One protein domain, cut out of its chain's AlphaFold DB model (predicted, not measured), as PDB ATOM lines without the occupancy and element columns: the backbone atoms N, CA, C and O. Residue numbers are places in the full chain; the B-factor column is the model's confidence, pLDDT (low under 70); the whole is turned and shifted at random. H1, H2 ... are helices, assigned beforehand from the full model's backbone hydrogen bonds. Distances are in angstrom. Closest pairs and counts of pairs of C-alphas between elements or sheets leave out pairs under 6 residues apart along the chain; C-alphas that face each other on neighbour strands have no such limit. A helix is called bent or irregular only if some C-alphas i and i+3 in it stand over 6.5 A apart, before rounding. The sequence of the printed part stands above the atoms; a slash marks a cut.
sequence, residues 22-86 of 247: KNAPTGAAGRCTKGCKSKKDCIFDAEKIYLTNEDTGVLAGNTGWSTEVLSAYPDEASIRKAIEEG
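Overview. This is residues 22 to 86 of the 247 residues of an uncharacterized protein of Clostridium scindens (strain ATCC 35704 / DSM 5676 / VPI 13733 / 19) (UniProt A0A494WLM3). This is a domain of little regular structure: two helices, H2 and H3, lie side by side as a hairpin, with the looping stretch 53 to 75 joining them, while the 15-residue stretch 22 to 36 and short H1 sit towards the other end of the long axis. The printed part has 65 residues with three named helices, H1, H2, H3 in that order, and no named strand; the class is all helix, with 21 residues in named elements. It is compact, radius of gyration of the C-alphas 12.1 A, and only just elongated, spanning 34 by 23 by 17 A.

Along the chain. Find C-alpha 37 at (132.144, 155.163, 203.178), where H1, residues 37 to 40, begins; it is irregular, 7.4 A long. H2, residues 46 to 52, runs 9.5 A. H3, residues 76 to 85, runs 14.1 A to C-alpha 85 at (127.869, 136.546, 206.908).

Arrangement. H2 and H3 touch, closest at the C-alphas of Ala 46 and Ile 83, 6.7 A, at a shallow tilt of 11 degrees, opposite ways. H1 is apart from both. In H2 and H3 every O i to N i+4 pair is within hydrogen-bond range; H1 is too short for one.

Size, cuts and confidence. The C-alphas of Lys 22 and Gly 61 are farthest apart, 36.0 A. The printed part has no cut; the link H2 to H3 is long. No printed residue is under 70 in pLDDT.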
ATOM      1  N   LYS A  22     140.077 152.674 217.128       90.88
ATOM      2  CA  LYS A  22     140.570 154.060 217.206       90.88
ATOM      3  C   LYS A  22     141.359 154.525 215.969       90.88
ATOM      4  O   LYS A  22     141.519 155.725 215.775       90.88
ATOM      5  N   ASN A  23     141.883 153.588 215.179       91.62
ATOM      6  CA  ASN A  23     142.641 153.848 213.955       91.62
ATOM      7  C   ASN A  23     141.777 153.660 212.695       91.62
ATOM      8  O   ASN A  23     142.286 153.815 211.583       91.62
ATOM      9  N   ALA A  24     140.497 153.299 212.842       93.12
ATOM     10  CA  ALA A  24     139.604 153.096 211.714       93.12
ATOM     11  C   ALA A  24     139.431 154.404 210.916       93.12
ATOM     12  O   ALA A  24     139.210 155.468 211.507       93.12
ATOM     13  N   PRO A  25     139.478 154.355 209.572       93.69
ATOM     14  CA  PRO A  25     139.191 155.521 208.748       93.69
ATOM     15  C   PRO A  25     137.796 156.080 209.035       93.69
ATOM     16  O   PRO A  25     136.837 155.327 209.222       93.69
ATOM     17  N   THR A  26     137.650 157.406 209.004       93.81
ATOM     18  CA  THR A  26     136.353 158.057 209.223       93.81
ATOM     19  C   THR A  26     135.298 157.527 208.250       93.81
ATOM     20  O   THR A  26     135.460 157.605 207.037       93.81
ATOM     21  N   GLY A  27     134.186 157.014 208.787       93.62
ATOM     22  CA  GLY A  27     133.104 156.441 207.983       93.62
ATOM     23  C   GLY A  27     133.299 154.972 207.594       93.62
ATOM     24  O   GLY A  27     132.514 154.462 206.786       93.62
ATOM     25  N   ALA A  28     134.296 154.288 208.164       95.81
ATOM     26  CA  ALA A  28     134.385 152.836 208.100       95.81
ATOM     27  C   ALA A  28     133.148 152.202 208.756       95.81
ATOM     28  O   ALA A  28     132.744 152.588 209.852       95.81
ATOM     29  N   ALA A  29     132.531 151.241 208.071       95.81
ATOM     30  CA  ALA A  29     131.486 150.405 208.656       95.81
ATOM     31  C   ALA A  29     132.124 149.162 209.289       95.81
ATOM     32  O   ALA A  29     133.143 148.697 208.789       95.81
ATOM     33  N   GLY A  30     131.490 148.555 210.299       95.12
ATOM     34  CA  GLY A  30     131.974 147.308 210.923       95.12
ATOM     35  C   GLY A  30     132.016 146.092 209.979       95.12
ATOM     36  O   GLY A  30     132.573 145.046 210.306       95.12
ATOM     37  N   ARG A  31     131.454 146.218 208.770       96.56
ATOM     38  CA  ARG A  31     131.546 145.227 207.693       96.56
ATOM     39  C   ARG A  31     131.670 145.923 206.341       96.56
ATOM     40  O   ARG A  31     130.917 146.859 206.067       96.56
ATOM     41  N   CYS A  32     132.561 145.432 205.482       97.06
ATOM     42  CA  CYS A  32     132.843 146.016 204.165       97.06
ATOM     43  C   CYS A  32     131.584 146.096 203.284       97.06
ATOM     44  O   CYS A  32     131.332 147.117 202.649       97.06
ATOM     45  N   THR A  33     130.722 145.076 203.363       95.81
ATOM     46  CA  THR A  33     129.471 144.980 202.594       95.81
ATOM     47  C   THR A  33     128.323 145.841 203.139       95.81
ATOM     48  O   THR A  33     127.263 145.921 202.524       95.81
ATOM     49  N   LYS A  34     128.493 146.520 204.285       94.81
ATOM     50  CA  LYS A  34     127.431 147.298 204.958       94.81
ATOM     51  C   LYS A  34     127.617 148.811 204.817       94.81
ATOM     52  O   LYS A  34     127.622 149.538 205.806       94.81
ATOM     53  N   GLY A  35     127.760 149.297 203.583       90.88
ATOM     54  CA  GLY A  35     127.743 150.738 203.284       90.88
ATOM     55  C   GLY A  35     128.954 151.518 203.813       90.88
ATOM     56  O   GLY A  35     128.815 152.667 204.232       90.88
ATOM     57  N   CYS A  36     130.139 150.899 203.810       96.25
ATOM     58  CA  CYS A  36     131.390 151.520 204.248       96.25
ATOM     59  C   CYS A  36     131.756 152.727 203.363       96.25
ATOM     60  O   CYS A  36     132.027 152.571 202.170       96.25
ATOM     61  N   LYS A  37     131.817 153.937 203.936       96.31
ATOM     62  CA  LYS A  37     132.144 155.163 203.178       96.31
ATOM     63  C   LYS A  37     133.613 155.214 202.762       96.31
ATOM     64  O   LYS A  37     133.942 155.812 201.744       96.31
ATOM     65  N   SER A  38     134.475 154.529 203.508       95.56
ATOM     66  CA  SER A  38     135.912 154.427 203.234       95.56
ATOM     67  C   SER A  38     136.243 153.442 202.110       95.56
ATOM     68  O   SER A  38     137.396 153.358 201.697       95.56
ATOM     69  N   LYS A  39     135.253 152.694 201.595       94.81
ATOM     70  CA  LYS A  39     135.440 151.602 200.627       94.81
ATOM     71  C   LYS A  39     136.295 151.995 199.424       94.81
ATOM     72  O   LYS A  39     137.146 151.211 199.015       94.81
ATOM     73  N   LYS A  40     136.108 153.202 198.878       94.00
ATOM     74  CA  LYS A  40     136.817 153.668 197.674       94.00
ATOM     75  C   LYS A  40     138.341 153.623 197.828       94.00
ATOM     76  O   LYS A  40     138.996 153.071 196.951       94.00
ATOM     77  N   ASP A  41     138.871 154.104 198.948       94.19
ATOM     78  CA  ASP A  41     140.321 154.233 199.170       94.19
ATOM     79  C   ASP A  41     140.867 153.180 200.152       94.19
ATOM     80  O   ASP A  41     142.071 153.062 200.352       94.19
ATOM     81  N   CYS A  42     139.989 152.368 200.751       95.12
ATOM     82  CA  CYS A  42     140.388 151.279 201.634       95.12
ATOM     83  C   CYS A  42     141.125 150.181 200.854       95.12
ATOM     84  O   CYS A  42     140.561 149.586 199.929       95.12
ATOM     85  N   ILE A  43     142.361 149.892 201.268       92.38
ATOM     86  CA  ILE A  43     143.174 148.771 200.764       92.38
ATOM     87  C   ILE A  43     142.769 147.419 201.376       92.38
ATOM     88  O   ILE A  43     143.166 146.379 200.870       92.38
ATOM     89  N   PHE A  44     141.957 147.434 202.437       94.06
ATOM     90  CA  PHE A  44     141.473 146.250 203.159       94.06
ATOM     91  C   PHE A  44     140.001 145.923 202.863       94.06
ATOM     92  O   PHE A  44     139.350 145.224 203.637       94.06
ATOM     93  N   ASP A  45     139.427 146.487 201.798       97.19
ATOM     94  CA  ASP A  45     138.044 146.191 201.424       97.19
ATOM     95  C   ASP A  45     137.917 144.739 200.940       97.19
ATOM     96  O   ASP A  45     138.544 144.339 199.959       97.19
ATOM     97  N   ALA A  46     137.089 143.953 201.630       97.25
ATOM     98  CA  ALA A  46     136.947 142.523 201.365       97.25
ATOM     99  C   ALA A  46     136.395 142.221 199.962       97.25
ATOM    100  O   ALA A  46     136.774 141.221 199.361       97.25
ATOM    101  N   GLU A  47     135.524 143.076 199.414       97.12
ATOM    102  CA  GLU A  47     135.017 142.887 198.050       97.12
ATOM    103  C   GLU A  47     136.128 143.123 197.024       97.12
ATOM    104  O   GLU A  47     136.280 142.325 196.100       97.12
ATOM    105  N   LYS A  48     136.957 144.158 197.213       97.38
ATOM    106  CA  LYS A  48     138.128 144.369 196.358       97.38
ATOM    107  C   LYS A  48     139.064 143.172 196.376       97.38
ATOM    108  O   LYS A  48     139.430 142.714 195.304       97.38
ATOM    109  N   ILE A  49     139.424 142.685 197.563       96.81
ATOM    110  CA  ILE A  49     140.387 141.590 197.733       96.81
ATOM    111  C   ILE A  49     139.825 140.284 197.162       96.81
ATOM    112  O   ILE A  49     140.429 139.687 196.284       96.81
ATOM    113  N   TYR A  50     138.647 139.847 197.609       97.81
ATOM    114  CA  TYR A  50     138.183 138.485 197.330       97.81
ATOM    115  C   TYR A  50     137.298 138.350 196.088       97.81
ATOM    116  O   TYR A  50     137.113 137.237 195.600       97.81
ATOM    117  N   LEU A  51     136.742 139.445 195.553       97.56
ATOM    118  CA  LEU A  51     135.915 139.388 194.343       97.56
ATOM    119  C   LEU A  51     136.654 139.911 193.118       97.56
ATOM    120  O   LEU A  51     136.716 139.202 192.121       97.56
ATOM    121  N   THR A  52     137.187 141.134 193.172       97.38
ATOM    122  CA  THR A  52     137.571 141.867 191.948       97.38
ATOM    123  C   THR A  52     139.068 142.003 191.698       97.38
ATOM    124  O   THR A  52     139.440 142.405 190.601       97.38
ATOM    125  N   ASN A  53     139.924 141.769 192.693       96.50
ATOM    126  CA  ASN A  53     141.370 141.884 192.521       96.50
ATOM    127  C   ASN A  53     141.863 140.859 191.486       96.50
ATOM    128  O   ASN A  53     141.409 139.719 191.485       96.50
ATOM    129  N   GLU A  54     142.783 141.266 190.612       96.38
ATOM    130  CA  GLU A  54     143.244 140.424 189.500       96.38
ATOM    131  C   GLU A  54     143.989 139.170 189.985       96.38
ATOM    132  O   GLU A  54     143.779 138.089 189.440       96.38
ATOM    133  N   ASP A  55     144.774 139.291 191.056       93.38
ATOM    134  CA  ASP A  55     145.620 138.209 191.575       93.38
ATOM    135  C   ASP A  55     144.901 137.308 192.591       93.38
ATOM    136  O   ASP A  55     145.322 136.182 192.840       93.38
ATOM    137  N   THR A  56     143.842 137.808 193.234       94.81
ATOM    138  CA  THR A  56     143.214 137.132 194.389       94.81
ATOM    139  C   THR A  56     141.697 136.998 194.300       94.81
ATOM    140  O   THR A  56     141.109 136.226 195.056       94.81
ATOM    141  N   GLY A  57     141.043 137.717 193.390       97.38
ATOM    142  CA  GLY A  57     139.590 137.788 193.300       97.38
ATOM    143  C   GLY A  57     138.975 136.644 192.498       97.38
ATOM    144  O   GLY A  57     139.440 136.313 191.406       97.38
ATOM    145  N   VAL A  58     137.874 136.079 192.997       98.06
ATOM    146  CA  VAL A  58     137.187 134.952 192.342       98.06
ATOM    147  C   VAL A  58     136.591 135.313 190.976       98.06
ATOM    148  O   VAL A  58     136.504 134.459 190.098       98.06
ATOM    149  N   LEU A  59     136.245 136.586 190.740       97.94
ATOM    150  CA  LEU A  59     135.730 137.042 189.438       97.94
ATOM    151  C   LEU A  59     136.816 137.111 188.360       97.94
ATOM    152  O   LEU A  59     136.492 137.110 187.176       97.94
ATOM    153  N   ALA A  60     138.089 137.142 188.759       97.12
ATOM    154  CA  ALA A  60     139.227 136.999 187.856       97.12
ATOM    155  C   ALA A  60     139.587 135.519 187.592       97.12
ATOM    156  O   ALA A  60     140.537 135.238 186.869       97.12
ATOM    157  N   GLY A  61     138.816 134.568 188.136       96.44
ATOM    158  CA  GLY A  61     139.043 133.130 187.980       96.44
ATOM    159  C   GLY A  61     139.929 132.510 189.064       96.44
ATOM    160  O   GLY A  61     140.271 131.333 188.960       96.44
ATOM    161  N   ASN A  62     140.287 133.263 190.108       96.69
ATOM    162  CA  ASN A  62     141.100 132.754 191.209       96.69
ATOM    163  C   ASN A  62     140.248 131.910 192.168       96.69
ATOM    164  O   ASN A  62     139.377 132.439 192.854       96.69
ATOM    165  N   THR A  63     140.512 130.603 192.231       95.62
ATOM    166  CA  THR A  63     139.810 129.661 193.129       95.62
ATOM    167  C   THR A  63     140.737 128.953 194.120       95.62
ATOM    168  O   THR A  63     140.295 128.063 194.840       95.62
ATOM    169  N   GLY A  64     142.027 129.296 194.126       92.25
ATOM    170  CA  GLY A  64     143.004 128.808 195.102       92.25
ATOM    171  C   GLY A  64     143.201 129.807 196.236       92.25
ATOM    172  O   GLY A  64     142.305 130.602 196.553       92.25
ATOM    173  N   TRP A  65     144.394 129.815 196.825       87.62
ATOM    174  CA  TRP A  65     144.791 130.847 197.774       87.62
ATOM    175  C   TRP A  65     144.584 132.262 197.190       87.62
ATOM    176  O   TRP A  65     145.005 132.543 196.075       87.62
ATOM    177  N   SER A  66     143.951 133.205 197.892       89.31
ATOM    178  CA  SER A  66     143.412 133.117 199.263       89.31
ATOM    179  C   SER A  66     141.914 132.780 199.350       89.31
ATOM    180  O   SER A  66     141.365 132.722 200.447       89.31
ATOM    181  N   THR A  67     141.218 132.595 198.226       94.19
ATOM    182  CA  THR A  67     139.759 132.357 198.194       94.19
ATOM    183  C   THR A  67     139.343 131.035 198.843       94.19
ATOM    184  O   THR A  67     138.279 130.968 199.461       94.19
ATOM    185  N   GLU A  68     140.204 130.019 198.804       94.31
ATOM    186  CA  GLU A  68     139.962 128.719 199.447       94.31
ATOM    187  C   GLU A  68     139.852 128.803 200.982       94.31
ATOM    188  O   GLU A  68     139.227 127.962 201.625       94.31
ATOM    189  N   VAL A  69     140.394 129.868 201.581       93.94
ATOM    190  CA  VAL A  69     140.271 130.140 203.023       93.94
ATOM    191  C   VAL A  69     138.844 130.567 203.392       93.94
ATOM    192  O   VAL A  69     138.397 130.373 204.526       93.94
ATOM    193  N   LEU A  70     138.109 131.149 202.438       96.50
ATOM    194  CA  LEU A  70     136.731 131.616 202.615       96.50
ATOM    195  C   LEU A  70     135.713 130.504 202.346       96.50
ATOM    196  O   LEU A  70     134.653 130.482 202.973       96.50
ATOM    197  N   SER A  71     136.019 129.608 201.407       96.19
ATOM    198  CA  SER A  71     135.155 128.509 200.977       96.19
ATOM    199  C   SER A  71     136.001 127.347 200.468       96.19
ATOM    200  O   SER A  71     136.895 127.557 199.662       96.19
ATOM    201  N   ALA A  72     135.664 126.110 200.847       94.81
ATOM    202  CA  ALA A  72     136.326 124.917 200.307       94.81
ATOM    203  C   ALA A  72     136.130 124.750 198.785       94.81
ATOM    204  O   ALA A  72     136.934 124.101 198.124       94.81
ATOM    205  N   TYR A  73     135.062 125.341 198.238       96.12
ATOM    206  CA  TYR A  73     134.781 125.387 196.804       96.12
ATOM    207  C   TYR A  73     134.470 126.838 196.418       96.12
ATOM    208  O   TYR A  73     133.307 127.248 196.491       96.12
ATOM    209  N   PRO A  74     135.492 127.659 196.116       97.31
ATOM    210  CA  PRO A  74     135.291 129.066 195.800       97.31
ATOM    211  C   PRO A  74     134.540 129.286 194.487       97.31
ATOM    212  O   PRO A  74     134.943 128.824 193.424       97.31
ATOM    213  N   ASP A  75     133.475 130.069 194.574       97.81
ATOM    214  CA  ASP A  75     132.768 130.698 193.465       97.81
ATOM    215  C   ASP A  75     132.241 132.073 193.916       97.81
ATOM    216  O   ASP A  75     132.336 132.438 195.091       97.81
ATOM    217  N   GLU A  76     131.682 132.872 193.005       98.12
ATOM    218  CA  GLU A  76     131.175 134.202 193.365       98.12
ATOM    219  C   GLU A  76     130.160 134.149 194.522       98.12
ATOM    220  O   GLU A  76     130.231 134.960 195.448       98.12
ATOM    221  N   ALA A  77     129.226 133.197 194.490       98.38
ATOM    222  CA  ALA A  77     128.147 133.112 195.468       98.38
ATOM    223  C   ALA A  77     128.664 132.756 196.872       98.38
ATOM    224  O   ALA A  77     128.302 133.407 197.856       98.38
ATOM    225  N   SER A  78     129.528 131.749 196.971       98.19
ATOM    226  CA  SER A  78     130.148 131.308 198.222       98.19
ATOM    227  C   SER A  78     131.058 132.382 198.812       98.19
ATOM    228  O   SER A  78     130.978 132.636 200.015       98.19
ATOM    229  N   ILE A  79     131.847 133.079 197.989       98.38
ATOM    230  CA  ILE A  79     132.712 134.169 198.453       98.38
ATOM    231  C   ILE A  79     131.887 135.364 198.927       98.38
ATOM    232  O   ILE A  79     132.147 135.874 200.018       98.38
ATOM    233  N   ARG A  80     130.849 135.774 198.182       98.38
ATOM    234  CA  ARG A  80     129.914 136.825 198.627       98.38
ATOM    235  C   ARG A  80     129.274 136.475 199.964       98.38
ATOM    236  O   ARG A  80     129.310 137.280 200.892       98.38
ATOM    237  N   LYS A  81     128.781 135.246 200.112       98.31
ATOM    238  CA  LYS A  81     128.216 134.773 201.378       98.31
ATOM    239  C   LYS A  81     129.245 134.825 202.516       98.31
ATOM    240  O   LYS A  81     128.936 135.311 203.605       98.31
ATOM    241  N   ALA A  82     130.479 134.386 202.270       97.94
ATOM    242  CA  ALA A  82     131.550 134.391 203.266       97.94
ATOM    243  C   ALA A  82     131.910 135.810 203.747       97.94
ATOM    244  O   ALA A  82     132.133 136.012 204.946       97.94
ATOM    245  N   ILE A  83     131.922 136.808 202.858       97.69
ATOM    246  CA  ILE A  83     132.165 138.209 203.244       97.69
ATOM    247  C   ILE A  83     130.922 138.877 203.859       97.69
ATOM    248  O   ILE A  83     131.049 139.769 204.700       97.69
ATOM    249  N   GLU A  84     129.707 138.461 203.513       97.88
ATOM    250  CA  GLU A  84     128.474 139.037 204.066       97.88
ATOM    251  C   GLU A  84     128.169 138.529 205.476       97.88
ATOM    252  O   GLU A  84     127.860 139.317 206.377       97.88
ATOM    253  N   GLU A  85     128.301 137.224 205.686       96.94
ATOM    254  CA  GLU A  85     127.869 136.546 206.908       96.94
ATOM    255  C   GLU A  85     129.058 136.174 207.801       96.94
ATOM    256  O   GLU A  85     128.992 136.289 209.027       96.94
ATOM    257  N   GLY A  86     130.174 135.781 207.186       95.25
ATOM    258  CA  GLY A  86     131.347 135.242 207.866       95.25
ATOM    259  C   GLY A  86     132.296 136.294 208.452       95.25
ATOM    260  O   GLY A  86     132.016 137.502 208.449       95.25
TER     261      GLY A  86